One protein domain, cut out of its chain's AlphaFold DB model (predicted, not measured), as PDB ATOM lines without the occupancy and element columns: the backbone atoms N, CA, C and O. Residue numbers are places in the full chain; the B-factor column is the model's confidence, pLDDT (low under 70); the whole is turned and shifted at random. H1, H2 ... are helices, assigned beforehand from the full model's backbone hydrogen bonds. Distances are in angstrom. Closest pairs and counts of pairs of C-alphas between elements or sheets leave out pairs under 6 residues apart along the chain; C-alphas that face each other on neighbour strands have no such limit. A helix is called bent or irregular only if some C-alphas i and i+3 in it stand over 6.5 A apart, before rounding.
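AT A GLANCE: This is residues 551 to 744 of the 973 residues of an uncharacterized protein of Trypanosoma vivax (strain Y486) (UniProt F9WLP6). This is a long, slender rod: H1, H2 and the arm H5b lie side by side as an up-and-down bundle of three in one half, and H5a runs on past them beside the last part of H2 into the other half, where the small helices H3 and H4 and the loop between them make a loose head. The bent helix H5 runs along most of the rod's length. The printed part has 194 residues with five named helices, in the order H1, H2, H3, H4, H5, and no named strand; the class is all helix. The whole is extended, with a radius of gyration of the C-alphas of 28.2 A and spans of 96 by 26 by 25 A.

IN THESE COORDINATES: H1, residues 551 to 583, begins at C-alpha 551 (232.218, 154.399, 172.292) and is 48.4 A long. H2, residues 590 to 633, begins at C-alpha 590 (223.176, 116.986, 202.418) and is 63.6 A long. H3, residues 641 to 647, is irregular: C-alphas 642 and 645 are 8.3 A apart. H4 holds residues 665 to 677. H5, residues 682 to 744, was assigned as one helix by its hydrogen bonds but is bent, with C-alphas 709 and 712 7.0 A apart. Its arms are H5a, residues 682 to 709, 40.2 A long, and H5b, residues 712 to 744, 48.1 A long, ending at C-alpha 744 (214.080, 125.117, 211.923). The arms stand at a steep tilt of 37 degrees, only just past shallow.

HOW THE PARTS SIT: In the bundle, each of H1, H2 and H5b runs against the one before it in the chain. H1 and H2 form a helical hairpin and touch at a shallow tilt of 20 degrees, opposite ways; their closest C-alphas, those of Ala 575 and Leu 596, are 7.2 A apart. H1 touches H5b, the same way at a shallow tilt of 20 degrees, closest at the C-alphas of Ala 575 and Ala 735, 5.1 A. H2 touches H5b, opposite ways at a shallow tilt of 26 degrees, closest at the C-alphas of Ala 599 and Val 731, 5.2 A. With residues 620 to 632 alone H2 touches H5a, opposite ways at a shallow tilt of 13 degrees; the closest C-alphas, those of Val 628 and Val 699, are 5.4 A apart. H3 is close to H5a but not clearly touching, with the closest C-alphas, those of Thr 643 and Thr 684, 7.5 A apart. H4 is likewise close to H5a but not clearly touching, closest at the C-alphas of Leu 675 and Leu 682, 6.4 A. H3 and H4 are apart. In H1, H2, H4, H5a and H5b every O i to N i+4 pair is within hydrogen-bond range; in H3 0 of 3 are, and 0 of 4 O i to N i+3 pairs.

THE WHOLE: The C-alphas farthest apart, those of Leu 587 and Asn 679, are 95.7 A apart. The printed part has no cut. The link from H3 to H4 is long, residues 648 to 664, and the link from H4 to H5 is tight. Residues 663 to 670, of which 665 to 670 belong to H4, stand free. The mean pLDDT of the printed part is 70.4; residues 584 to 586 and 629 to 699 are under 70.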
ATOM      1  N   GLN A 551     231.692 153.992 170.982       71.12
ATOM      2  CA  GLN A 551     232.218 154.399 172.292       71.12
ATOM      3  C   GLN A 551     231.120 154.446 173.361       71.12
ATOM      4  O   GLN A 551     231.317 153.955 174.473       71.12
ATOM      5  N   ALA A 552     229.942 154.980 173.027       74.81
ATOM      6  CA  ALA A 552     228.790 154.978 173.923       74.81
ATOM      7  C   ALA A 552     228.332 153.544 174.243       74.81
ATOM      8  O   ALA A 552     227.991 153.241 175.390       74.81
ATOM      9  N   GLU A 553     228.362 152.636 173.264       72.62
ATOM     10  CA  GLU A 553     228.059 151.220 173.479       72.62
ATOM     11  C   GLU A 553     229.110 150.521 174.362       72.62
ATOM     12  O   GLU A 553     228.748 149.747 175.254       72.62
ATOM     13  N   ALA A 554     230.396 150.844 174.194       71.44
ATOM     14  CA  ALA A 554     231.459 150.383 175.087       71.44
ATOM     15  C   ALA A 554     231.281 150.913 176.527       71.44
ATOM     16  O   ALA A 554     231.462 150.163 177.486       71.44
ATOM     17  N   GLY A 555     230.842 152.165 176.701       73.44
ATOM     18  CA  GLY A 555     230.507 152.729 178.015       73.44
ATOM     19  C   GLY A 555     229.313 152.032 178.687       73.44
ATOM     20  O   GLY A 555     229.356 151.703 179.878       73.44
ATOM     21  N   LYS A 556     228.261 151.720 177.915       77.69
ATOM     22  CA  LYS A 556     227.122 150.911 178.390       77.69
ATOM     23  C   LYS A 556     227.563 149.510 178.821       77.69
ATOM     24  O   LYS A 556     227.079 149.004 179.834       77.69
ATOM     25  N   LEU A 557     228.496 148.895 178.092       73.81
ATOM     26  CA  LEU A 557     229.057 147.591 178.446       73.81
ATOM     27  C   LEU A 557     229.774 147.619 179.798       73.81
ATOM     28  O   LEU A 557     229.549 146.726 180.611       73.81
ATOM     29  N   GLU A 558     230.630 148.611 180.038       75.94
ATOM     30  CA  GLU A 558     231.375 148.697 181.299       75.94
ATOM     31  C   GLU A 558     230.419 148.872 182.491       75.94
ATOM     32  O   GLU A 558     230.594 148.253 183.542       75.94
ATOM     33  N   THR A 559     229.337 149.628 182.291       78.81
ATOM     34  CA  THR A 559     228.266 149.783 183.284       78.81
ATOM     35  C   THR A 559     227.565 148.448 183.580       78.81
ATOM     36  O   THR A 559     227.411 148.072 184.743       78.81
ATOM     37  N   GLU A 560     227.188 147.690 182.544       79.50
ATOM     38  CA  GLU A 560     226.526 146.383 182.692       79.50
ATOM     39  C   GLU A 560     227.446 145.335 183.340       79.50
ATOM     40  O   GLU A 560     227.010 144.575 184.205       79.50
ATOM     41  N   LYS A 561     228.737 145.328 182.990       82.06
ATOM     42  CA  LYS A 561     229.760 144.499 183.641       82.06
ATOM     43  C   LYS A 561     229.813 144.761 185.144       82.06
ATOM     44  O   LYS A 561     229.760 143.814 185.928       82.06
ATOM     45  N   ASN A 562     229.897 146.029 185.545       79.69
ATOM     46  CA  ASN A 562     229.973 146.410 186.955       79.69
ATOM     47  C   ASN A 562     228.694 146.023 187.713       79.69
ATOM     48  O   ASN A 562     228.773 145.490 188.823       79.69
ATOM     49  N   ARG A 563     227.524 146.198 187.084       85.12
ATOM     50  CA  ARG A 563     226.230 145.772 187.634       85.12
ATOM     51  C   ARG A 563     226.185 144.259 187.869       85.12
ATOM     52  O   ARG A 563     225.890 143.822 188.980       85.12
ATOM     53  N   VAL A 564     226.509 143.459 186.852       83.06
ATOM     54  CA  VAL A 564     226.504 141.989 186.932       83.06
ATOM     55  C   VAL A 564     227.510 141.483 187.974       83.06
ATOM     56  O   VAL A 564     227.166 140.624 188.786       83.06
ATOM     57  N   ALA A 565     228.717 142.056 188.023       83.50
ATOM     58  CA  ALA A 565     229.733 141.698 189.014       83.50
ATOM     59  C   ALA A 565     229.274 141.959 190.461       83.50
ATOM     60  O   ALA A 565     229.532 141.136 191.344       83.50
ATOM     61  N   SER A 566     228.567 143.069 190.712       82.56
ATOM     62  CA  SER A 566     227.997 143.370 192.034       82.56
ATOM     63  C   SER A 566     226.981 142.310 192.460       82.56
ATOM     64  O   SER A 566     227.082 141.745 193.550       82.56
ATOM     65  N   VAL A 567     226.047 141.971 191.567       83.56
ATOM     66  CA  VAL A 567     224.979 141.001 191.847       83.56
ATOM     67  C   VAL A 567     225.540 139.592 192.098       83.56
ATOM     68  O   VAL A 567     225.083 138.896 193.008       83.56
ATOM     69  N   ILE A 568     226.561 139.171 191.340       85.25
ATOM     70  CA  ILE A 568     227.269 137.900 191.579       85.25
ATOM     71  C   ILE A 568     227.922 137.900 192.966       85.25
ATOM     72  O   ILE A 568     227.790 136.923 193.707       85.25
ATOM     73  N   ARG A 569     228.614 138.988 193.332       86.19
ATOM     74  CA  ARG A 569     229.310 139.113 194.621       86.19
ATOM     75  C   ARG A 569     228.342 138.995 195.798       86.19
ATOM     76  O   ARG A 569     228.614 138.240 196.728       86.19
ATOM     77  N   GLU A 570     227.197 139.671 195.727       83.31
ATOM     78  CA  GLU A 570     226.127 139.563 196.727       83.31
ATOM     79  C   GLU A 570     225.579 138.134 196.849       83.31
ATOM     80  O   GLU A 570     225.400 137.626 197.956       83.31
ATOM     81  N   ALA A 571     225.325 137.461 195.721       85.56
ATOM     82  CA  ALA A 571     224.815 136.090 195.718       85.56
ATOM     83  C   ALA A 571     225.816 135.106 196.345       85.56
ATOM     84  O   ALA A 571     225.436 134.278 197.175       85.56
ATOM     85  N   LYS A 572     227.105 135.235 195.999       88.06
ATOM     86  CA  LYS A 572     228.192 134.442 196.591       88.06
ATOM     87  C   LYS A 572     228.323 134.698 198.092       88.06
ATOM     88  O   LYS A 572     228.433 133.735 198.846       88.06
ATOM     89  N   ALA A 573     228.249 135.955 198.533       84.69
ATOM     90  CA  ALA A 573     228.277 136.306 199.951       84.69
ATOM     91  C   ALA A 573     227.095 135.682 200.717       84.69
ATOM     92  O   ALA A 573     227.305 135.053 201.752       84.69
ATOM     93  N   SER A 574     225.869 135.759 200.180       81.25
ATOM     94  CA  SER A 574     224.686 135.118 200.784       81.25
ATOM     95  C   SER A 574     224.869 133.604 200.946       81.25
ATOM     96  O   SER A 574     224.635 133.040 202.019       81.25
ATOM     97  N   ALA A 575     225.363 132.940 199.899       83.62
ATOM     98  CA  ALA A 575     225.621 131.506 199.918       83.62
ATOM     99  C   ALA A 575     226.736 131.120 200.903       83.62
ATOM    100  O   ALA A 575     226.628 130.102 201.590       83.62
ATOM    101  N   GLN A 576     227.793 131.932 201.009       85.75
ATOM    102  CA  GLN A 576     228.854 131.753 202.001       85.75
ATOM    103  C   GLN A 576     228.316 131.892 203.426       85.75
ATOM    104  O   GLN A 576     228.612 131.035 204.259       85.75
ATOM    105  N   THR A 577     227.479 132.897 203.693       80.12
ATOM    106  CA  THR A 577     226.805 133.058 204.987       80.12
ATOM    107  C   THR A 577     225.934 131.843 205.303       80.12
ATOM    108  O   THR A 577     226.075 131.263 206.378       80.12
ATOM    109  N   ALA A 578     225.104 131.383 204.358       79.06
ATOM    110  CA  ALA A 578     224.284 130.182 204.536       79.06
ATOM    111  C   ALA A 578     225.147 128.946 204.858       79.06
ATOM    112  O   ALA A 578     224.877 128.231 205.824       79.06
ATOM    113  N   LYS A 579     226.242 128.736 204.115       80.94
ATOM    114  CA  LYS A 579     227.189 127.633 204.336       80.94
ATOM    115  C   LYS A 579     227.895 127.731 205.689       80.94
ATOM    116  O   LYS A 579     228.039 126.718 206.368       80.94
ATOM    117  N   GLN A 580     228.317 128.919 206.111       80.69
ATOM    118  CA  GLN A 580     228.968 129.111 207.406       80.69
ATOM    119  C   GLN A 580     228.001 128.818 208.559       80.69
ATOM    120  O   GLN A 580     228.375 128.126 209.504       80.69
ATOM    121  N   VAL A 581     226.746 129.253 208.439       73.00
ATOM    122  CA  VAL A 581     225.685 128.976 209.415       73.00
ATOM    123  C   VAL A 581     225.395 127.469 209.525       73.00
ATOM    124  O   VAL A 581     225.196 126.971 210.632       73.00
ATOM    125  N   THR A 582     225.481 126.705 208.426       76.25
ATOM    126  CA  THR A 582     225.320 125.236 208.484       76.25
ATOM    127  C   THR A 582     226.401 124.515 209.291       76.25
ATOM    128  O   THR A 582     226.110 123.481 209.884       76.25
ATOM    129  N   LYS A 583     227.631 125.046 209.386       74.88
ATOM    130  CA  LYS A 583     228.706 124.401 210.171       74.88
ATOM    131  C   LYS A 583     228.354 124.288 211.655       74.88
ATOM    132  O   LYS A 583     228.807 123.363 212.322       74.88
ATOM    133  N   ASN A 584     227.514 125.197 212.143       66.25
ATOM    134  CA  ASN A 584     227.076 125.239 213.532       66.25
ATOM    135  C   ASN A 584     225.883 124.300 213.805       66.25
ATOM    136  O   ASN A 584     225.473 124.159 214.953       66.25
ATOM    137  N   VAL A 585     225.322 123.645 212.777       66.75
ATOM    138  CA  VAL A 585     224.142 122.773 212.881       66.75
ATOM    139  C   VAL A 585     224.386 121.480 212.104       66.75
ATOM    140  O   VAL A 585     224.201 121.413 210.893       66.75
ATOM    141  N   ARG A 586     224.773 120.412 212.816       61.69
ATOM    142  CA  ARG A 586     225.197 119.115 212.239       61.69
ATOM    143  C   ARG A 586     224.121 118.346 211.441       61.69
ATOM    144  O   ARG A 586     224.409 117.254 210.966       61.69
ATOM    145  N   LEU A 587     222.906 118.880 211.293       72.06
ATOM    146  CA  LEU A 587     221.727 118.158 210.788       72.06
ATOM    147  C   LEU A 587     221.118 118.728 209.495       72.06
ATOM    148  O   LEU A 587     220.056 118.269 209.086       72.06
ATOM    149  N   VAL A 588     221.747 119.710 208.837       79.81
ATOM    150  CA  VAL A 588     221.222 120.225 207.555       79.81
ATOM    151  C   VAL A 588     221.277 119.120 206.484       79.81
ATOM    152  O   VAL A 588     222.339 118.512 206.316       79.81
ATOM    153  N   PRO A 589     220.187 118.857 205.731       83.44
ATOM    154  CA  PRO A 589     220.177 117.834 204.689       83.44
ATOM    155  C   PRO A 589     221.306 118.032 203.669       83.44
ATOM    156  O   PRO A 589     221.468 119.116 203.099       83.44
ATOM    157  N   LYS A 590     222.069 116.963 203.396       81.88
ATOM    158  CA  LYS A 590     223.176 116.986 202.418       81.88
ATOM    159  C   LYS A 590     222.712 117.448 201.034       81.88
ATOM    160  O   LYS A 590     223.467 118.121 200.341       81.88
ATOM    161  N   GLU A 591     221.474 117.131 200.668       82.50
ATOM    162  CA  GLU A 591     220.849 117.534 199.409       82.50
ATOM    163  C   GLU A 591     220.699 119.058 199.279       82.50
ATOM    164  O   GLU A 591     221.006 119.615 198.232       82.50
ATOM    165  N   MET A 592     220.340 119.774 200.352       83.25
ATOM    166  CA  MET A 592     220.234 121.241 200.311       83.25
ATOM    167  C   MET A 592     221.604 121.908 200.136       83.25
ATOM    168  O   MET A 592     221.746 122.864 199.372       83.25
ATOM    169  N   LEU A 593     222.634 121.374 200.801       84.94
ATOM    170  CA  LEU A 593     224.016 121.820 200.608       84.94
ATOM    171  C   LEU A 593     224.534 121.475 199.207       84.94
ATOM    172  O   LEU A 593     225.255 122.273 198.609       84.94
ATOM    173  N   HIS A 594     224.165 120.309 198.674       86.12
ATOM    174  CA  HIS A 594     224.467 119.923 197.301       86.12
ATOM    175  C   HIS A 594     223.821 120.897 196.309       86.12
ATOM    176  O   HIS A 594     224.538 121.473 195.500       86.12
ATOM    177  N   ASN A 595     222.525 121.186 196.446       85.50
ATOM    178  CA  ASN A 595     221.798 122.132 195.596       85.50
ATOM    179  C   ASN A 595     222.411 123.540 195.636       85.50
ATOM    180  O   ASN A 595     222.602 124.153 194.586       85.50
ATOM    181  N   LEU A 596     222.814 124.026 196.817       87.12
ATOM    182  CA  LEU A 596     223.518 125.305 196.953       87.12
ATOM    183  C   LEU A 596     224.885 125.298 196.244       87.12
ATOM    184  O   LEU A 596     225.212 126.252 195.538       87.12
ATOM    185  N   ASN A 597     225.680 124.232 196.393       87.25
ATOM    186  CA  ASN A 597     226.973 124.107 195.707       87.25
ATOM    187  C   ASN A 597     226.804 123.961 194.181       87.25
ATOM    188  O   ASN A 597     227.598 124.516 193.420       87.25
ATOM    189  N   THR A 598     225.762 123.264 193.722       88.94
ATOM    190  CA  THR A 598     225.420 123.128 192.300       88.94
ATOM    191  C   THR A 598     225.001 124.475 191.712       88.94
ATOM    192  O   THR A 598     225.508 124.863 190.660       88.94
ATOM    193  N   ALA A 599     224.166 125.244 192.418       86.56
ATOM    194  CA  ALA A 599     223.788 126.597 192.012       86.56
ATOM    195  C   ALA A 599     225.000 127.549 191.967       86.56
ATOM    196  O   ALA A 599     225.150 128.308 191.010       86.56
ATOM    197  N   LEU A 600     225.908 127.472 192.950       87.38
ATOM    198  CA  LEU A 600     227.166 128.232 192.947       87.38
ATOM    199  C   LEU A 600     228.062 127.868 191.757       87.38
ATOM    200  O   LEU A 600     228.578 128.755 191.082       87.38
ATOM    201  N   SER A 601     228.192 126.577 191.455       87.12
ATOM    202  CA  SER A 601     228.972 126.101 190.306       87.12
ATOM    203  C   SER A 601     228.368 126.585 188.980       87.12
ATOM    204  O   SER A 601     229.094 127.002 188.076       87.12
ATOM    205  N   GLY A 602     227.035 126.584 188.872       85.81
ATOM    206  CA  GLY A 602     226.306 127.149 187.735       85.81
ATOM    207  C   GLY A 602     226.547 128.652 187.565       85.81
ATOM    208  O   GLY A 602     226.759 129.116 186.441       85.81
ATOM    209  N   LEU A 603     226.584 129.400 188.672       89.75
ATOM    210  CA  LEU A 603     226.914 130.825 188.687       89.75
ATOM    211  C   LEU A 603     228.364 131.090 188.245       89.75
ATOM    212  O   LEU A 603     228.579 131.966 187.411       89.75
ATOM    213  N   ASP A 604     229.339 130.302 188.714       85.62
ATOM    214  CA  ASP A 604     230.754 130.425 188.318       85.62
ATOM    215  C   ASP A 604     230.979 130.144 186.823       85.62
ATOM    216  O   ASP A 604     231.799 130.783 186.157       85.62
ATOM    217  N   VAL A 605     230.259 129.170 186.258       87.75
ATOM    218  CA  VAL A 605     230.302 128.886 184.815       87.75
ATOM    219  C   VAL A 605     229.712 130.051 184.018       87.75
ATOM    220  O   VAL A 605     230.328 130.486 183.043       87.75
ATOM    221  N   ALA A 606     228.564 130.589 184.442       86.31
ATOM    222  CA  ALA A 606     227.934 131.738 183.795       86.31
ATOM    223  C   ALA A 606     228.815 133.004 183.871       86.31
ATOM    224  O   ALA A 606     228.991 133.688 182.862       86.31
ATOM    225  N   GLU A 607     229.449 133.263 185.019       86.75
ATOM    226  CA  GLU A 607     230.400 134.366 185.215       86.75
ATOM    227  C   GLU A 607     231.595 134.270 184.257       86.75
ATOM    228  O   GLU A 607     231.922 135.239 183.569       86.75
ATOM    229  N   ARG A 608     232.218 133.088 184.135       85.00
ATOM    230  CA  ARG A 608     233.349 132.879 183.212       85.00
ATOM    231  C   ARG A 608     232.967 133.101 181.749       85.00
ATOM    232  O   ARG A 608     233.747 133.697 181.006       85.00
ATOM    233  N   MET A 609     231.784 132.645 181.328       83.25
ATOM    234  CA  MET A 609     231.292 132.871 179.962       83.25
ATOM    235  C   MET A 609     231.036 134.357 179.692       83.25
ATOM    236  O   MET A 609     231.461 134.876 178.660       83.25
ATOM    237  N   PHE A 610     230.419 135.066 180.636       84.25
ATOM    238  CA  PHE A 610     230.195 136.506 180.527       84.25
ATOM    239  C   PHE A 610     231.513 137.294 180.471       84.25
ATOM    240  O   PHE A 610     231.679 138.160 179.610       84.25
ATOM    241  N   GLN A 611     232.503 136.927 181.292       83.88
ATOM    242  CA  GLN A 611     233.832 137.544 181.265       83.88
ATOM    243  C   GLN A 611     234.575 137.286 179.945       83.88
ATOM    244  O   GLN A 611     235.251 138.180 179.430       83.88
ATOM    245  N   LYS A 612     234.439 136.087 179.362       85.06
ATOM    246  CA  LYS A 612     235.003 135.767 178.042       85.06
ATOM    247  C   LYS A 612     234.442 136.695 176.959       85.06
ATOM    248  O   LYS A 612     235.225 137.237 176.179       85.06
ATOM    249  N   ASN A 613     233.130 136.927 176.958       81.44
ATOM    250  CA  ASN A 613     232.472 137.807 175.988       81.44
ATOM    251  C   ASN A 613     232.902 139.274 176.165       81.44
ATOM    252  O   ASN A 613     233.212 139.943 175.178       81.44
ATOM    253  N   ILE A 614     233.017 139.755 177.410       80.25
ATOM    254  CA  ILE A 614     233.567 141.090 177.712       80.25
ATOM    255  C   ILE A 614     234.988 141.232 177.155       80.25
ATOM    256  O   ILE A 614     235.302 142.217 176.487       80.25
ATOM    257  N   ASN A 615     235.852 140.244 177.394       81.81
ATOM    258  CA  ASN A 615     237.242 140.285 176.941       81.81
ATOM    259  C   ASN A 615     237.351 140.269 175.408       81.81
ATOM    260  O   ASN A 615     238.198 140.969 174.847       81.81
ATOM    261  N   GLN A 616     236.499 139.497 174.725       81.62
ATOM    262  CA  GLN A 616     236.425 139.480 173.261       81.62
ATOM    263  C   GLN A 616     236.003 140.842 172.702       81.62
ATOM    264  O   GLN A 616     236.640 141.348 171.779       81.62
ATOM    265  N   GLN A 617     235.012 141.491 173.309       78.56
ATOM    266  CA  GLN A 617     234.572 142.815 172.877       78.56
ATOM    267  C   GLN A 617     235.606 143.911 173.169       78.56
ATOM    268  O   GLN A 617     235.854 144.770 172.324       78.56
ATOM    269  N   ALA A 618     236.276 143.859 174.323       79.38
ATOM    270  CA  ALA A 618     237.381 144.764 174.639       79.38
ATOM    271  C   ALA A 618     238.574 144.577 173.683       79.38
ATOM    272  O   ALA A 618     239.314 145.523 173.406       79.38
ATOM    273  N   LYS A 619     238.786 143.359 173.162       81.56
ATOM    274  CA  LYS A 619     239.774 143.091 172.109       81.56
ATOM    275  C   LYS A 619     239.347 143.717 170.779       81.56
ATOM    276  O   LYS A 619     240.147 144.457 170.213       81.56
ATOM    277  N   ALA A 620     238.105 143.498 170.340       77.25
ATOM    278  CA  ALA A 620     237.567 144.113 169.124       77.25
ATOM    279  C   ALA A 620     237.644 145.649 169.188       77.25
ATOM    280  O   ALA A 620     238.070 146.293 168.235       77.25
ATOM    281  N   HIS A 621     237.337 146.247 170.344       77.56
ATOM    282  CA  HIS A 621     237.384 147.702 170.520       77.56
ATOM    283  C   HIS A 621     238.815 148.244 170.435       77.56
ATOM    284  O   HIS A 621     239.068 149.246 169.770       77.56
ATOM    285  N   ARG A 622     239.786 147.547 171.041       78.56
ATOM    286  CA  ARG A 622     241.208 147.896 170.896       78.56
ATOM    287  C   ARG A 622     241.696 147.762 169.454       78.56
ATOM    288  O   ARG A 622     242.490 148.593 169.027       78.56
ATOM    289  N   GLN A 623     241.226 146.756 168.715       77.12
ATOM    290  CA  GLN A 623     241.544 146.595 167.294       77.12
ATOM    291  C   GLN A 623     240.973 147.750 166.465       77.12
ATOM    292  O   GLN A 623     241.731 148.362 165.721       77.12
ATOM    293  N   LEU A 624     239.708 148.133 166.670       76.88
ATOM    294  CA  LEU A 624     239.108 149.312 166.031       76.88
ATOM    295  C   LEU A 624     239.944 150.574 166.280       76.88
ATOM    296  O   LEU A 624     240.371 151.226 165.332       76.88
ATOM    297  N   MET A 625     240.242 150.889 167.545       76.50
ATOM    298  CA  MET A 625     241.025 152.085 167.893       76.50
ATOM    299  C   MET A 625     242.453 152.031 167.335       76.50
ATOM    300  O   MET A 625     243.034 153.065 167.006       76.50
ATOM    301  N   HIS A 626     243.030 150.835 167.211       78.50
ATOM    302  CA  HIS A 626     244.316 150.646 166.554       78.50
ATOM    303  C   HIS A 626     244.230 150.919 165.047       78.50
ATOM    304  O   HIS A 626     245.059 151.667 164.542       78.50
ATOM    305  N   HIS A 627     243.227 150.382 164.345       72.44
ATOM    306  CA  HIS A 627     243.032 150.596 162.908       72.44
ATOM    307  C   HIS A 627     242.700 152.053 162.568       72.44
ATOM    308  O   HIS A 627     243.279 152.592 161.626       72.44
ATOM    309  N   VAL A 628     241.862 152.717 163.372       71.62
ATOM    310  CA  VAL A 628     241.587 154.161 163.253       71.62
ATOM    311  C   VAL A 628     242.885 154.961 163.407       71.62
ATOM    312  O   VAL A 628     243.233 155.750 162.531       71.62
ATOM    313  N   ALA A 629     243.679 154.675 164.444       69.75
ATOM    314  CA  ALA A 629     244.960 155.349 164.653       69.75
ATOM    315  C   ALA A 629     246.004 155.042 163.562       69.75
ATOM    316  O   ALA A 629     246.853 155.880 163.256       69.75
ATOM    317  N   LEU A 630     245.980 153.839 162.979       69.81
ATOM    318  CA  LEU A 630     246.872 153.461 161.883       69.81
ATOM    319  C   LEU A 630     246.502 154.201 160.589       69.81
ATOM    320  O   LEU A 630     247.395 154.654 159.870       69.81
ATOM    321  N   ALA A 631     245.200 154.354 160.319       66.00
ATOM    322  CA  ALA A 631     244.679 155.124 159.192       66.00
ATOM    323  C   ALA A 631     245.083 156.606 159.280       66.00
ATOM    324  O   ALA A 631     245.429 157.208 158.263       66.00
ATOM    325  N   GLU A 632     245.127 157.167 160.491       62.81
ATOM    326  CA  GLU A 632     245.628 158.522 160.754       62.81
ATOM    327  C   GLU A 632     247.156 158.627 160.599       62.81
ATOM    328  O   GLU A 632     247.657 159.511 159.900       62.81
ATOM    329  N   LYS A 633     247.916 157.707 161.215       62.69
ATOM    330  CA  LYS A 633     249.386 157.776 161.296       62.69
ATOM    331  C   LYS A 633     250.089 157.509 159.963       62.69
ATOM    332  O   LYS A 633     251.057 158.192 159.638       62.69
ATOM    333  N   ASN A 634     249.618 156.540 159.177       59.47
ATOM    334  CA  ASN A 634     250.269 156.164 157.915       59.47
ATOM    335  C   ASN A 634     250.129 157.232 156.814       59.47
ATOM    336  O   ASN A 634     250.768 157.110 155.772       59.47
ATOM    337  N   LYS A 635     249.308 158.273 157.027       61.06
ATOM    338  CA  LYS A 635     249.027 159.324 156.034       61.06
ATOM    339  C   LYS A 635     249.301 160.750 156.528       61.06
ATOM    340  O   LYS A 635     249.000 161.705 155.814       61.06
ATOM    341  N   SER A 636     249.895 160.910 157.717       48.62
ATOM    342  CA  SER A 636     250.324 162.212 158.263       48.62
ATOM    343  C   SER A 636     251.819 162.513 158.066       48.62
ATOM    344  O   SER A 636     252.256 163.615 158.380       48.62
ATOM    345  N   THR A 637     252.620 161.559 157.583       46.38
ATOM    346  CA  THR A 637     254.095 161.641 157.554       46.38
ATOM    347  C   THR A 637     254.696 162.431 156.383       46.38
ATOM    348  O   THR A 637     255.882 162.730 156.432       46.38
ATOM    349  N   ASN A 638     253.907 162.858 155.390       46.56
ATOM    350  CA  ASN A 638     254.373 163.686 154.268       46.56
ATOM    351  C   ASN A 638     253.598 165.013 154.218       46.56
ATOM    352  O   ASN A 638     252.650 165.146 153.447       46.56
ATOM    353  N   ARG A 639     253.965 165.991 155.057       46.75
ATOM    354  CA  ARG A 639     253.317 167.315 155.099       46.75
ATOM    355  C   ARG A 639     254.270 168.394 154.561       46.75
ATOM    356  O   ARG A 639     255.247 168.707 155.237       46.75
ATOM    357  N   PRO A 640     254.008 168.994 153.388       46.56
ATOM    358  CA  PRO A 640     254.653 170.242 152.986       46.56
ATOM    359  C   PRO A 640     254.155 171.384 153.885       46.56
ATOM    360  O   PRO A 640     252.946 171.528 154.092       46.56
ATOM    361  N   ALA A 641     255.073 172.200 154.412       45.50
ATOM    362  CA  ALA A 641     254.792 173.263 155.387       45.50
ATOM    363  C   ALA A 641     253.797 174.345 154.896       45.50
ATOM    364  O   ALA A 641     253.213 175.057 155.709       45.50
ATOM    365  N   GLU A 642     253.545 174.438 153.589       41.97
ATOM    366  CA  GLU A 642     252.735 175.496 152.962       41.97
ATOM    367  C   GLU A 642     251.209 175.242 152.988       41.97
ATOM    368  O   GLU A 642     250.425 176.123 152.653       41.97
ATOM    369  N   THR A 643     250.744 174.076 153.453       47.19
ATOM    370  CA  THR A 643     249.309 173.681 153.433       47.19
ATOM    371  C   THR A 643     248.542 173.938 154.745       47.19
ATOM    372  O   THR A 643     247.420 173.460 154.938       47.19
ATOM    373  N   GLY A 644     249.120 174.712 155.672       41.62
ATOM    374  CA  GLY A 644     248.654 174.850 157.062       41.62
ATOM    375  C   GLY A 644     247.225 175.382 157.275       41.62
ATOM    376  O   GLY A 644     246.616 175.070 158.296       41.62
ATOM    377  N   LEU A 645     246.650 176.120 156.322       45.25
ATOM    378  CA  LEU A 645     245.362 176.810 156.508       45.25
ATOM    379  C   LEU A 645     244.124 175.897 156.425       45.25
ATOM    380  O   LEU A 645     243.171 176.112 157.165       45.25
ATOM    381  N   LEU A 646     244.140 174.846 155.597       44.44
ATOM    382  CA  LEU A 646     243.030 173.875 155.505       44.44
ATOM    383  C   LEU A 646     243.150 172.735 156.531       44.44
ATOM    384  O   LEU A 646     242.165 172.107 156.927       44.44
ATOM    385  N   SER A 647     244.378 172.470 156.970       43.16
ATOM    386  CA  SER A 647     244.720 171.311 157.787       43.16
ATOM    387  C   SER A 647     244.570 171.550 159.298       43.16
ATOM    388  O   SER A 647     244.333 170.591 160.034       43.16
ATOM    389  N   ASN A 648     244.656 172.797 159.775       44.75
ATOM    390  CA  ASN A 648     244.562 173.088 161.212       44.75
ATOM    391  C   ASN A 648     243.160 172.841 161.807       44.75
ATOM    392  O   ASN A 648     243.050 172.663 163.013       44.75
ATOM    393  N   ASN A 649     242.117 172.722 160.974       44.81
ATOM    394  CA  ASN A 649     240.740 172.425 161.402       44.81
ATOM    395  C   ASN A 649     240.290 170.973 161.135       44.81
ATOM    396  O   ASN A 649     239.125 170.631 161.355       44.81
ATOM    397  N   THR A 650     241.172 170.106 160.623       43.78
ATOM    398  CA  THR A 650     240.806 168.750 160.170       43.78
ATOM    399  C   THR A 650     241.534 167.616 160.884       43.78
ATOM    400  O   THR A 650     241.283 166.458 160.536       43.78
ATOM    401  N   TYR A 651     242.350 167.911 161.900       41.25
ATOM    402  CA  TYR A 651     242.921 166.886 162.772       41.25
ATOM    403  C   TYR A 651     241.797 166.108 163.466       41.25
ATOM    404  O   TYR A 651     240.978 166.675 164.182       41.25
ATOM    405  N   LEU A 652     241.748 164.803 163.211       42.22
ATOM    406  CA  LEU A 652     241.125 163.860 164.127       42.22
ATOM    407  C   LEU A 652     242.128 163.728 165.275       42.22
ATOM    408  O   LEU A 652     243.123 163.016 165.156       42.22
ATOM    409  N   ASP A 653     241.976 164.549 166.313       40.56
ATOM    410  CA  ASP A 653     242.783 164.374 167.513       40.56
ATOM    411  C   ASP A 653     242.318 163.090 168.207       40.56
ATOM    412  O   ASP A 653     241.138 162.881 168.486       40.56
ATOM    413  N   ARG A 654     243.284 162.226 168.497       39.16
ATOM    414  CA  ARG A 654     243.111 160.946 169.178       39.16
ATOM    415  C   ARG A 654     242.507 161.104 170.579       39.16
ATOM    416  O   ARG A 654     241.923 160.149 171.090       39.16
ATOM    417  N   ASN A 655     242.665 162.286 171.182       38.09
ATOM    418  CA  ASN A 655     242.151 162.640 172.506       38.09
ATOM    419  C   ASN A 655     240.922 163.562 172.462       38.09
ATOM    420  O   ASN A 655     240.254 163.711 173.482       38.09
ATOM    421  N   ASP A 656     240.607 164.134 171.297       42.78
ATOM    422  CA  ASP A 656     239.443 164.991 171.082       42.78
ATOM    423  C   ASP A 656     238.760 164.633 169.753       42.78
ATOM    424  O   ASP A 656     238.823 165.336 168.745       42.78
ATOM    425  N   LEU A 657     238.073 163.486 169.760       41.34
ATOM    426  CA  LEU A 657     237.136 163.091 168.702       41.34
ATOM    427  C   LEU A 657     235.865 163.961 168.706       41.34
ATOM    428  O   LEU A 657     234.949 163.717 167.918       41.34
ATOM    429  N   SER A 658     235.773 164.984 169.569       37.19
ATOM    430  CA  SER A 658     234.715 165.976 169.460       37.19
ATOM    431  C   SER A 658     235.027 166.911 168.287       37.19
ATOM    432  O   SER A 658     235.499 168.033 168.395       37.19
ATOM    433  N   LEU A 659     234.668 166.456 167.087       45.12
ATOM    434  CA  LEU A 659     234.455 167.329 165.933       45.12
ATOM    435  C   LEU A 659     233.179 168.170 166.129       45.12
ATOM    436  O   LEU A 659     232.362 168.297 165.219       45.12
ATOM    437  N   THR A 660     232.948 168.722 167.322       40.34
ATOM    438  CA  THR A 660     231.817 169.619 167.596       40.34
ATOM    439  C   THR A 660     231.908 170.917 166.793       40.34
ATOM    440  O   THR A 660     230.892 171.580 166.635       40.34
ATOM    441  N   GLY A 661     233.068 171.250 166.213       43.03
ATOM    442  CA  GLY A 661     233.248 172.500 165.474       43.03
ATOM    443  C   GLY A 661     232.813 172.523 164.001       43.03
ATOM    444  O   GLY A 661     232.378 173.566 163.533       43.03
ATOM    445  N   ASN A 662     232.940 171.433 163.225       51.72
ATOM    446  CA  ASN A 662     233.202 171.604 161.775       51.72
ATOM    447  C   ASN A 662     232.314 170.784 160.805       51.72
ATOM    448  O   ASN A 662     232.727 170.523 159.675       51.72
ATOM    449  N   CYS A 663     231.098 170.377 161.194       57.03
ATOM    450  CA  CYS A 663     230.092 169.836 160.251       57.03
ATOM    451  C   CYS A 663     228.988 170.866 159.900       57.03
ATOM    452  O   CYS A 663     227.993 170.516 159.258       57.03
ATOM    453  N   GLU A 664     229.134 172.140 160.295       55.22
ATOM    454  CA  GLU A 664     228.172 173.199 159.968       55.22
ATOM    455  C   GLU A 664     228.224 173.597 158.482       55.22
ATOM    456  O   GLU A 664     229.282 173.866 157.909       55.22
ATOM    457  N   ARG A 665     227.046 173.705 157.845       52.97
ATOM    458  CA  ARG A 665     226.893 174.097 156.425       52.97
ATOM    459  C   ARG A 665     227.560 175.437 156.072       52.97
ATOM    460  O   ARG A 665     227.894 175.643 154.909       52.97
ATOM    461  N   GLN A 666     227.735 176.343 157.037       53.12
ATOM    462  CA  GLN A 666     228.257 177.696 156.804       53.12
ATOM    463  C   GLN A 666     229.766 177.720 156.509       53.12
ATOM    464  O   GLN A 666     230.191 178.431 155.599       53.12
ATOM    465  N   GLN A 667     230.576 176.902 157.186       53.31
ATOM    466  CA  GLN A 667     232.014 176.808 156.895       53.31
ATOM    467  C   GLN A 667     232.288 176.089 155.564       53.31
ATOM    468  O   GLN A 667     233.213 176.454 154.843       53.31
ATOM    469  N   LEU A 668     231.436 175.129 155.189       50.59
ATOM    470  CA  LEU A 668     231.451 174.487 153.869       50.59
ATOM    471  C   LEU A 668     231.228 175.491 152.730       50.59
ATOM    472  O   LEU A 668     231.926 175.439 151.720       50.59
ATOM    473  N   ALA A 669     230.292 176.427 152.908       54.59
ATOM    474  CA  ALA A 669     230.059 177.504 151.949       54.59
ATOM    475  C   ALA A 669     231.252 178.477 151.879       54.59
ATOM    476  O   ALA A 669     231.621 178.909 150.789       54.59
ATOM    477  N   ALA A 670     231.895 178.773 153.016       55.62
ATOM    478  CA  ALA A 670     233.094 179.614 153.070       55.62
ATOM    479  C   ALA A 670     234.307 178.962 152.380       55.62
ATOM    480  O   ALA A 670     235.042 179.637 151.660       55.62
ATOM    481  N   LEU A 671     234.480 177.646 152.534       53.12
ATOM    482  CA  LEU A 671     235.543 176.891 151.874       53.12
ATOM    483  C   LEU A 671     235.312 176.768 150.366       53.12
ATOM    484  O   LEU A 671     236.233 176.968 149.582       53.12
ATOM    485  N   ALA A 672     234.074 176.471 149.956       53.62
ATOM    486  CA  ALA A 672     233.693 176.440 148.547       53.62
ATOM    487  C   ALA A 672     233.961 177.797 147.880       53.62
ATOM    488  O   ALA A 672     234.520 177.834 146.788       53.62
ATOM    489  N   LYS A 673     233.654 178.896 148.582       58.53
ATOM    490  CA  LYS A 673     233.942 180.264 148.141       58.53
ATOM    491  C   LYS A 673     235.448 180.537 148.007       58.53
ATOM    492  O   LYS A 673     235.880 181.053 146.979       58.53
ATOM    493  N   GLN A 674     236.263 180.124 148.982       57.97
ATOM    494  CA  GLN A 674     237.727 180.253 148.910       57.97
ATOM    495  C   GLN A 674     238.346 179.449 147.755       57.97
ATOM    496  O   GLN A 674     239.272 179.930 147.104       57.97
ATOM    497  N   LEU A 675     237.819 178.255 147.470       52.78
ATOM    498  CA  LEU A 675     238.280 177.410 146.364       52.78
ATOM    499  C   LEU A 675     237.903 177.968 144.986       52.78
ATOM    500  O   LEU A 675     238.633 177.745 144.025       52.78
ATOM    501  N   THR A 676     236.794 178.708 144.886       53.72
ATOM    502  CA  THR A 676     236.395 179.399 143.648       53.72
ATOM    503  C   THR A 676     237.129 180.723 143.414       53.72
ATOM    504  O   THR A 676     237.202 181.173 142.277       53.72
ATOM    505  N   GLU A 677     237.680 181.354 144.458       55.50
ATOM    506  CA  GLU A 677     238.311 182.684 144.369       55.50
ATOM    507  C   GLU A 677     239.855 182.631 144.232       55.50
ATOM    508  O   GLU A 677     240.466 183.623 143.833       55.50
ATOM    509  N   GLY A 678     240.509 181.490 144.506       52.78
ATOM    510  CA  GLY A 678     241.977 181.350 144.487       52.78
ATOM    511  C   GLY A 678     242.535 180.384 143.428       52.78
ATOM    512  O   GLY A 678     242.570 179.175 143.652       52.78
ATOM    513  N   ASN A 679     243.085 180.908 142.322       48.47
ATOM    514  CA  ASN A 679     243.622 180.126 141.186       48.47
ATOM    515  C   ASN A 679     244.817 179.194 141.497       48.47
ATOM    516  O   ASN A 679     245.091 178.292 140.714       48.47
ATOM    517  N   SER A 680     245.535 179.371 142.611       48.81
ATOM    518  CA  SER A 680     246.635 178.479 143.035       48.81
ATOM    519  C   SER A 680     246.205 177.395 144.037       48.81
ATOM    520  O   SER A 680     247.032 176.608 144.490       48.81
ATOM    521  N   SER A 681     244.920 177.344 144.408       56.53
ATOM    522  CA  SER A 681     244.438 176.524 145.529       56.53
ATOM    523  C   SER A 681     243.836 175.174 145.128       56.53
ATOM    524  O   SER A 681     243.667 174.310 145.986       56.53
ATOM    525  N   LEU A 682     243.529 174.963 143.844       59.47
ATOM    526  CA  LEU A 682     242.689 173.841 143.423       59.47
ATOM    527  C   LEU A 682     243.406 172.482 143.457       59.47
ATOM    528  O   LEU A 682     242.823 171.497 143.903       59.47
ATOM    529  N   GLU A 683     244.675 172.421 143.048       59.22
ATOM    530  CA  GLU A 683     245.498 171.202 143.138       59.22
ATOM    531  C   GLU A 683     245.744 170.787 144.585       59.22
ATOM    532  O   GLU A 683     245.551 169.628 144.952       59.22
ATOM    533  N   THR A 684     246.112 171.756 145.421       60.56
ATOM    534  CA  THR A 684     246.322 171.566 146.856       60.56
ATOM    535  C   THR A 684     245.037 171.106 147.543       60.56
ATOM    536  O   THR A 684     245.059 170.200 148.375       60.56
ATOM    537  N   ALA A 685     243.897 171.679 147.160       60.91
ATOM    538  CA  ALA A 685     242.599 171.277 147.678       60.91
ATOM    539  C   ALA A 685     242.187 169.880 147.216       60.91
ATOM    540  O   ALA A 685     241.677 169.104 148.021       60.91
ATOM    541  N   LEU A 686     242.440 169.529 145.953       62.66
ATOM    542  CA  LEU A 686     242.182 168.189 145.434       62.66
ATOM    543  C   LEU A 686     243.048 167.147 146.164       62.66
ATOM    544  O   LEU A 686     242.520 166.122 146.593       62.66
ATOM    545  N   ALA A 687     244.337 167.435 146.381       62.03
ATOM    546  CA  ALA A 687     245.255 166.610 147.173       62.03
ATOM    547  C   ALA A 687     244.743 166.367 148.603       62.03
ATOM    548  O   ALA A 687     244.775 165.239 149.101       62.03
ATOM    549  N   GLU A 688     244.207 167.402 149.246       61.94
ATOM    550  CA  GLU A 688     243.697 167.299 150.612       61.94
ATOM    551  C   GLU A 688     242.344 166.568 150.681       61.94
ATOM    552  O   GLU A 688     242.144 165.731 151.564       61.94
ATOM    553  N   VAL A 689     241.439 166.790 149.718       62.81
ATOM    554  CA  VAL A 689     240.177 166.030 149.582       62.81
ATOM    555  C   VAL A 689     240.451 164.534 149.453       62.81
ATOM    556  O   VAL A 689     239.779 163.732 150.103       62.81
ATOM    557  N   ILE A 690     241.455 164.158 148.653       63.31
ATOM    558  CA  ILE A 690     241.894 162.764 148.499       63.31
ATOM    559  C   ILE A 690     242.336 162.204 149.838       63.31
ATOM    560  O   ILE A 690     241.823 161.176 150.279       63.31
ATOM    561  N   ARG A 691     243.264 162.896 150.501       65.94
ATOM    562  CA  ARG A 691     243.852 162.441 151.759       65.94
ATOM    563  C   ARG A 691     242.776 162.206 152.814       65.94
ATOM    564  O   ARG A 691     242.748 161.149 153.440       65.94
ATOM    565  N   VAL A 692     241.858 163.161 152.974       63.38
ATOM    566  CA  VAL A 692     240.746 163.041 153.925       63.38
ATOM    567  C   VAL A 692     239.805 161.906 153.517       63.38
ATOM    568  O   VAL A 692     239.436 161.101 154.367       63.38
ATOM    569  N   GLY A 693     239.443 161.785 152.238       63.72
ATOM    570  CA  GLY A 693     238.540 160.727 151.782       63.72
ATOM    571  C   GLY A 693     239.115 159.317 151.953       63.72
ATOM    572  O   GLY A 693     238.386 158.402 152.333       63.72
ATOM    573  N   GLU A 694     240.423 159.140 151.777       66.19
ATOM    574  CA  GLU A 694     241.090 157.866 152.039       66.19
ATOM    575  C   GLU A 694     241.158 157.521 153.535       66.19
ATOM    576  O   GLU A 694     240.992 156.355 153.898       66.19
ATOM    577  N   ILE A 695     241.388 158.511 154.408       64.88
ATOM    578  CA  ILE A 695     241.334 158.317 155.867       64.88
ATOM    579  C   ILE A 695     239.921 157.885 156.271       64.88
ATOM    580  O   ILE A 695     239.758 156.894 156.978       64.88
ATOM    581  N   VAL A 696     238.894 158.578 155.770       66.38
ATOM    582  CA  VAL A 696     237.484 158.271 156.057       66.38
ATOM    583  C   VAL A 696     237.102 156.870 155.584       66.38
ATOM    584  O   VAL A 696     236.407 156.157 156.306       66.38
ATOM    585  N   ALA A 697     237.568 156.443 154.409       67.19
ATOM    586  CA  ALA A 697     237.344 155.082 153.932       67.19
ATOM    587  C   ALA A 697     238.012 154.030 154.834       67.19
ATOM    588  O   ALA A 697     237.379 153.036 155.185       67.19
ATOM    589  N   GLY A 698     239.257 154.273 155.262       67.75
ATOM    590  CA  GLY A 698     239.961 153.399 156.204       67.75
ATOM    591  C   GLY A 698     239.240 153.284 157.549       67.75
ATOM    592  O   GLY A 698     239.049 152.179 158.054       67.75
ATOM    593  N   VAL A 699     238.764 154.412 158.087       68.56
ATOM    594  CA  VAL A 699     237.954 154.439 159.313       68.56
ATOM    595  C   VAL A 699     236.657 153.658 159.121       68.56
ATOM    596  O   VAL A 699     236.341 152.811 159.946       68.56
ATOM    597  N   ARG A 700     235.931 153.880 158.020       71.25
ATOM    598  CA  ARG A 700     234.661 153.196 157.747       71.25
ATOM    599  C   ARG A 700     234.823 151.681 157.614       71.25
ATOM    600  O   ARG A 700     233.982 150.951 158.129       71.25
ATOM    601  N   SER A 701     235.893 151.212 156.970       71.94
ATOM    602  CA  SER A 701     236.221 149.780 156.908       71.94
ATOM    603  C   SER A 701     236.446 149.208 158.306       71.94
ATOM    604  O   SER A 701     235.843 148.199 158.661       71.94
ATOM    605  N   ALA A 702     237.236 149.897 159.137       70.44
ATOM    606  CA  ALA A 702     237.496 149.473 160.511       70.44
ATOM    607  C   ALA A 702     236.220 149.468 161.374       70.44
ATOM    608  O   ALA A 702     236.010 148.548 162.164       70.44
ATOM    609  N   THR A 703     235.346 150.469 161.210       72.50
ATOM    610  CA  THR A 703     234.029 150.523 161.859       72.50
ATOM    611  C   THR A 703     233.164 149.335 161.449       72.50
ATOM    612  O   THR A 703     232.583 148.694 162.317       72.50
ATOM    613  N   TRP A 704     233.113 149.004 160.156       75.50
ATOM    614  CA  TRP A 704     232.330 147.875 159.653       75.50
ATOM    615  C   TRP A 704     232.853 146.529 160.173       75.50
ATOM    616  O   TRP A 704     232.069 145.713 160.647       75.50
ATOM    617  N   GLU A 705     234.171 146.321 160.172       73.88
ATOM    618  CA  GLU A 705     234.799 145.130 160.764       73.88
ATOM    619  C   GLU A 705     234.494 145.006 162.265       73.88
ATOM    620  O   GLU A 705     234.257 143.907 162.769       73.88
ATOM    621  N   TYR A 706     234.459 146.129 162.991       75.62
ATOM    622  CA  TYR A 706     234.067 146.142 164.398       75.62
ATOM    623  C   TYR A 706     232.584 145.815 164.592       75.62
ATOM    624  O   TYR A 706     232.248 145.023 165.475       75.62
ATOM    625  N   GLU A 707     231.691 146.406 163.797       74.12
ATOM    626  CA  GLU A 707     230.257 146.107 163.835       74.12
ATOM    627  C   GLU A 707     230.004 144.627 163.542       74.12
ATOM    628  O   GLU A 707     229.297 143.972 164.305       74.12
ATOM    629  N   ASP A 708     230.639 144.065 162.514       77.31
ATOM    630  CA  ASP A 708     230.531 142.644 162.180       77.31
ATOM    631  C   ASP A 708     231.048 141.751 163.323       77.31
ATOM    632  O   ASP A 708     230.343 140.852 163.796       77.31
ATOM    633  N   ALA A 709     232.218 142.081 163.885       72.62
ATOM    634  CA  ALA A 709     232.795 141.366 165.024       72.62
ATOM    635  C   ALA A 709     231.953 141.467 166.312       72.62
ATOM    636  O   ALA A 709     232.060 140.604 167.190       72.62
ATOM    637  N   THR A 710     231.122 142.504 166.462       71.25
ATOM    638  CA  THR A 710     230.327 142.751 167.678       71.25
ATOM    639  C   THR A 710     228.847 142.397 167.555       71.25
ATOM    640  O   THR A 710     228.210 142.141 168.583       71.25
ATOM    641  N   LYS A 711     228.311 142.267 166.336       74.88
ATOM    642  CA  LYS A 711     226.898 141.953 166.059       74.88
ATOM    643  C   LYS A 711     226.423 140.655 166.721       74.88
ATOM    644  O   LYS A 711     225.304 140.591 167.224       74.88
ATOM    645  N   GLY A 712     227.281 139.633 166.782       72.00
ATOM    646  CA  GLY A 712     226.994 138.382 167.499       72.00
ATOM    647  C   GLY A 712     227.181 138.474 169.021       72.00
ATOM    648  O   GLY A 712     226.496 137.786 169.780       72.00
ATOM    649  N   LEU A 713     228.076 139.351 169.487       75.69
ATOM    650  CA  LEU A 713     228.447 139.466 170.900       75.69
ATOM    651  C   LEU A 713     227.384 140.190 171.735       75.69
ATOM    652  O   LEU A 713     227.233 139.876 172.916       75.69
ATOM    653  N   SER A 714     226.643 141.141 171.160       71.31
ATOM    654  CA  SER A 714     225.572 141.866 171.866       71.31
ATOM    655  C   SER A 714     224.413 140.940 172.259       71.31
ATOM    656  O   SER A 714     224.018 140.909 173.426       71.31
ATOM    657  N   SER A 715     223.949 140.106 171.325       74.31
ATOM    658  CA  SER A 715     222.889 139.116 171.565       74.31
ATOM    659  C   SER A 715     223.326 138.054 172.580       74.31
ATOM    660  O   SER A 715     222.625 137.806 173.562       74.31
ATOM    661  N   GLN A 716     224.539 137.506 172.424       78.00
ATOM    662  CA  GLN A 716     225.108 136.561 173.393       78.00
ATOM    663  C   GLN A 716     225.249 137.180 174.788       78.00
ATOM    664  O   GLN A 716     225.056 136.505 175.794       78.00
ATOM    665  N   ARG A 717     225.572 138.473 174.895       76.88
ATOM    666  CA  ARG A 717     225.695 139.162 176.186       76.88
ATOM    667  C   ARG A 717     224.359 139.280 176.907       76.88
ATOM    668  O   ARG A 717     224.313 139.035 178.111       76.88
ATOM    669  N   GLN A 718     223.294 139.646 176.198       79.12
ATOM    670  CA  GLN A 718     221.962 139.760 176.791       79.12
ATOM    671  C   GLN A 718     221.454 138.397 177.277       79.12
ATOM    672  O   GLN A 718     220.921 138.285 178.386       79.12
ATOM    673  N   GLU A 719     221.712 137.343 176.503       81.62
ATOM    674  CA  GLU A 719     221.436 135.962 176.900       81.62
ATOM    675  C   GLU A 719     222.229 135.562 178.160       81.62
ATOM    676  O   GLU A 719     221.650 135.074 179.133       81.62
ATOM    677  N   GLN A 720     223.539 135.836 178.203       82.56
ATOM    678  CA  GLN A 720     224.381 135.504 179.360       82.56
ATOM    679  C   GLN A 720     224.043 136.334 180.608       82.56
ATOM    680  O   GLN A 720     224.043 135.782 181.705       82.56
ATOM    681  N   SER A 721     223.701 137.622 180.475       83.19
ATOM    682  CA  SER A 721     223.231 138.452 181.600       83.19
ATOM    683  C   SER A 721     221.933 137.881 182.184       83.19
ATOM    684  O   SER A 721     221.811 137.706 183.397       83.19
ATOM    685  N   THR A 722     220.996 137.466 181.325       83.06
ATOM    686  CA  THR A 722     219.757 136.788 181.743       83.06
ATOM    687  C   THR A 722     220.056 135.466 182.452       83.06
ATOM    688  O   THR A 722     219.515 135.199 183.527       83.06
ATOM    689  N   ARG A 723     220.984 134.667 181.909       84.06
ATOM    690  CA  ARG A 723     221.436 133.414 182.522       84.06
ATOM    691  C   ARG A 723     222.076 133.649 183.890       84.06
ATOM    692  O   ARG A 723     221.763 132.910 184.820       84.06
ATOM    693  N   ILE A 724     222.912 134.678 184.045       86.62
ATOM    694  CA  ILE A 724     223.500 135.053 185.338       86.62
ATOM    695  C   ILE A 724     222.413 135.461 186.327       86.62
ATOM    696  O   ILE A 724     222.412 134.947 187.440       86.62
ATOM    697  N   ASN A 725     221.463 136.313 185.938       84.94
ATOM    698  CA  ASN A 725     220.370 136.718 186.828       84.94
ATOM    699  C   ASN A 725     219.547 135.507 187.293       84.94
ATOM    700  O   ASN A 725     219.185 135.416 188.467       84.94
ATOM    701  N   GLN A 726     219.311 134.537 186.405       86.50
ATOM    702  CA  GLN A 726     218.647 133.288 186.768       86.50
ATOM    703  C   GLN A 726     219.491 132.442 187.738       86.50
ATOM    704  O   GLN A 726     218.957 131.934 188.721       86.50
ATOM    705  N   GLN A 727     220.805 132.314 187.521       85.94
ATOM    706  CA  GLN A 727     221.686 131.585 188.446       85.94
ATOM    707  C   GLN A 727     221.803 132.282 189.806       85.94
ATOM    708  O   GLN A 727     221.733 131.625 190.840       85.94
ATOM    709  N   VAL A 728     221.895 133.612 189.829       88.00
ATOM    710  CA  VAL A 728     221.842 134.428 191.052       88.00
ATOM    711  C   VAL A 728     220.558 134.149 191.820       88.00
ATOM    712  O   VAL A 728     220.606 133.936 193.032       88.00
ATOM    713  N   LYS A 729     219.412 134.128 191.129       87.38
ATOM    714  CA  LYS A 729     218.116 133.810 191.734       87.38
ATOM    715  C   LYS A 729     218.128 132.408 192.345       87.38
ATOM    716  O   LYS A 729     217.743 132.265 193.501       87.38
ATOM    717  N   ASN A 730     218.641 131.411 191.624       85.56
ATOM    718  CA  ASN A 730     218.763 130.037 192.119       85.56
ATOM    719  C   ASN A 730     219.678 129.944 193.358       85.56
ATOM    720  O   ASN A 730     219.345 129.245 194.317       85.56
ATOM    721  N   VAL A 731     220.810 130.663 193.364       86.81
ATOM    722  CA  VAL A 731     221.740 130.726 194.506       86.81
ATOM    723  C   VAL A 731     221.078 131.385 195.713       86.81
ATOM    724  O   VAL A 731     221.139 130.818 196.801       86.81
ATOM    725  N   LYS A 732     220.412 132.537 195.534       85.38
ATOM    726  CA  LYS A 732     219.688 133.225 196.617       85.38
ATOM    727  C   LYS A 732     218.587 132.331 197.195       85.38
ATOM    728  O   LYS A 732     218.584 132.092 198.394       85.38
ATOM    729  N   GLN A 733     217.748 131.729 196.349       84.94
ATOM    730  CA  GLN A 733     216.698 130.800 196.785       84.94
ATOM    731  C   GLN A 733     217.258 129.588 197.544       84.94
ATOM    732  O   GLN A 733     216.729 129.217 198.587       84.94
ATOM    733  N   SER A 734     218.346 128.983 197.057       82.50
ATOM    734  CA  SER A 734     218.980 127.842 197.733       82.50
ATOM    735  C   SER A 734     219.605 128.248 199.071       82.50
ATOM    736  O   SER A 734     219.493 127.513 200.051       82.50
ATOM    737  N   ALA A 735     220.236 129.424 199.135       83.69
ATOM    738  CA  ALA A 735     220.797 129.972 200.366       83.69
ATOM    739  C   ALA A 735     219.694 130.264 201.397       83.69
ATOM    740  O   ALA A 735     219.842 129.888 202.560       83.69
ATOM    741  N   ASP A 736     218.572 130.845 200.967       80.12
ATOM    742  CA  ASP A 736     217.412 131.132 201.816       80.12
ATOM    743  C   ASP A 736     216.772 129.845 202.352       80.12
ATOM    744  O   ASP A 736     216.448 129.762 203.538       80.12
ATOM    745  N   LEU A 737     216.636 128.810 201.513       83.69
ATOM    746  CA  LEU A 737     216.146 127.493 201.935       83.69
ATOM    747  C   LEU A 737     217.056 126.870 202.998       83.69
ATOM    748  O   LEU A 737     216.567 126.431 204.039       83.69
ATOM    749  N   VAL A 738     218.375 126.893 202.779       82.62
ATOM    750  CA  VAL A 738     219.361 126.409 203.758       82.62
ATOM    751  C   VAL A 738     219.263 127.196 205.067       82.62
ATOM    752  O   VAL A 738     219.236 126.594 206.139       82.62
ATOM    753  N   GLN A 739     219.165 128.527 205.014       79.31
ATOM    754  CA  GLN A 739     219.026 129.351 206.218       79.31
ATOM    755  C   GLN A 739     217.720 129.063 206.969       79.31
ATOM    756  O   GLN A 739     217.733 128.934 208.194       79.31
ATOM    757  N   LYS A 740     216.597 128.938 206.255       80.25
ATOM    758  CA  LYS A 740     215.293 128.604 206.843       80.25
ATOM    759  C   LYS A 740     215.334 127.243 207.538       80.25
ATOM    760  O   LYS A 740     214.818 127.113 208.648       80.25
ATOM    761  N   GLU A 741     215.986 126.265 206.919       80.38
ATOM    762  CA  GLU A 741     216.122 124.920 207.469       80.38
ATOM    763  C   GLU A 741     217.054 124.875 208.682       80.38
ATOM    764  O   GLU A 741     216.715 124.267 209.697       80.38
ATOM    765  N   VAL A 742     218.181 125.594 208.649       78.12
ATOM    766  CA  VAL A 742     219.042 125.762 209.830       78.12
ATOM    767  C   VAL A 742     218.245 126.349 210.996       78.12
ATOM    768  O   VAL A 742     218.287 125.796 212.096       78.12
ATOM    769  N   ARG A 743     217.468 127.415 210.767       72.81
ATOM    770  CA  ARG A 743     216.627 128.019 211.817       72.81
ATOM    771  C   ARG A 743     215.582 127.037 212.353       72.81
ATOM    772  O   ARG A 743     215.280 127.050 213.544       72.81
ATOM    773  N   ARG A 744     215.007 126.182 211.500       78.31
ATOM    774  CA  ARG A 744     214.080 125.117 211.923       78.31
ATOM    775  C   ARG A 744     214.782 124.105 212.831       78.31
ATOM    776  O   ARG A 744     214.317 123.871 213.942       78.31
TER     777      ARG A 744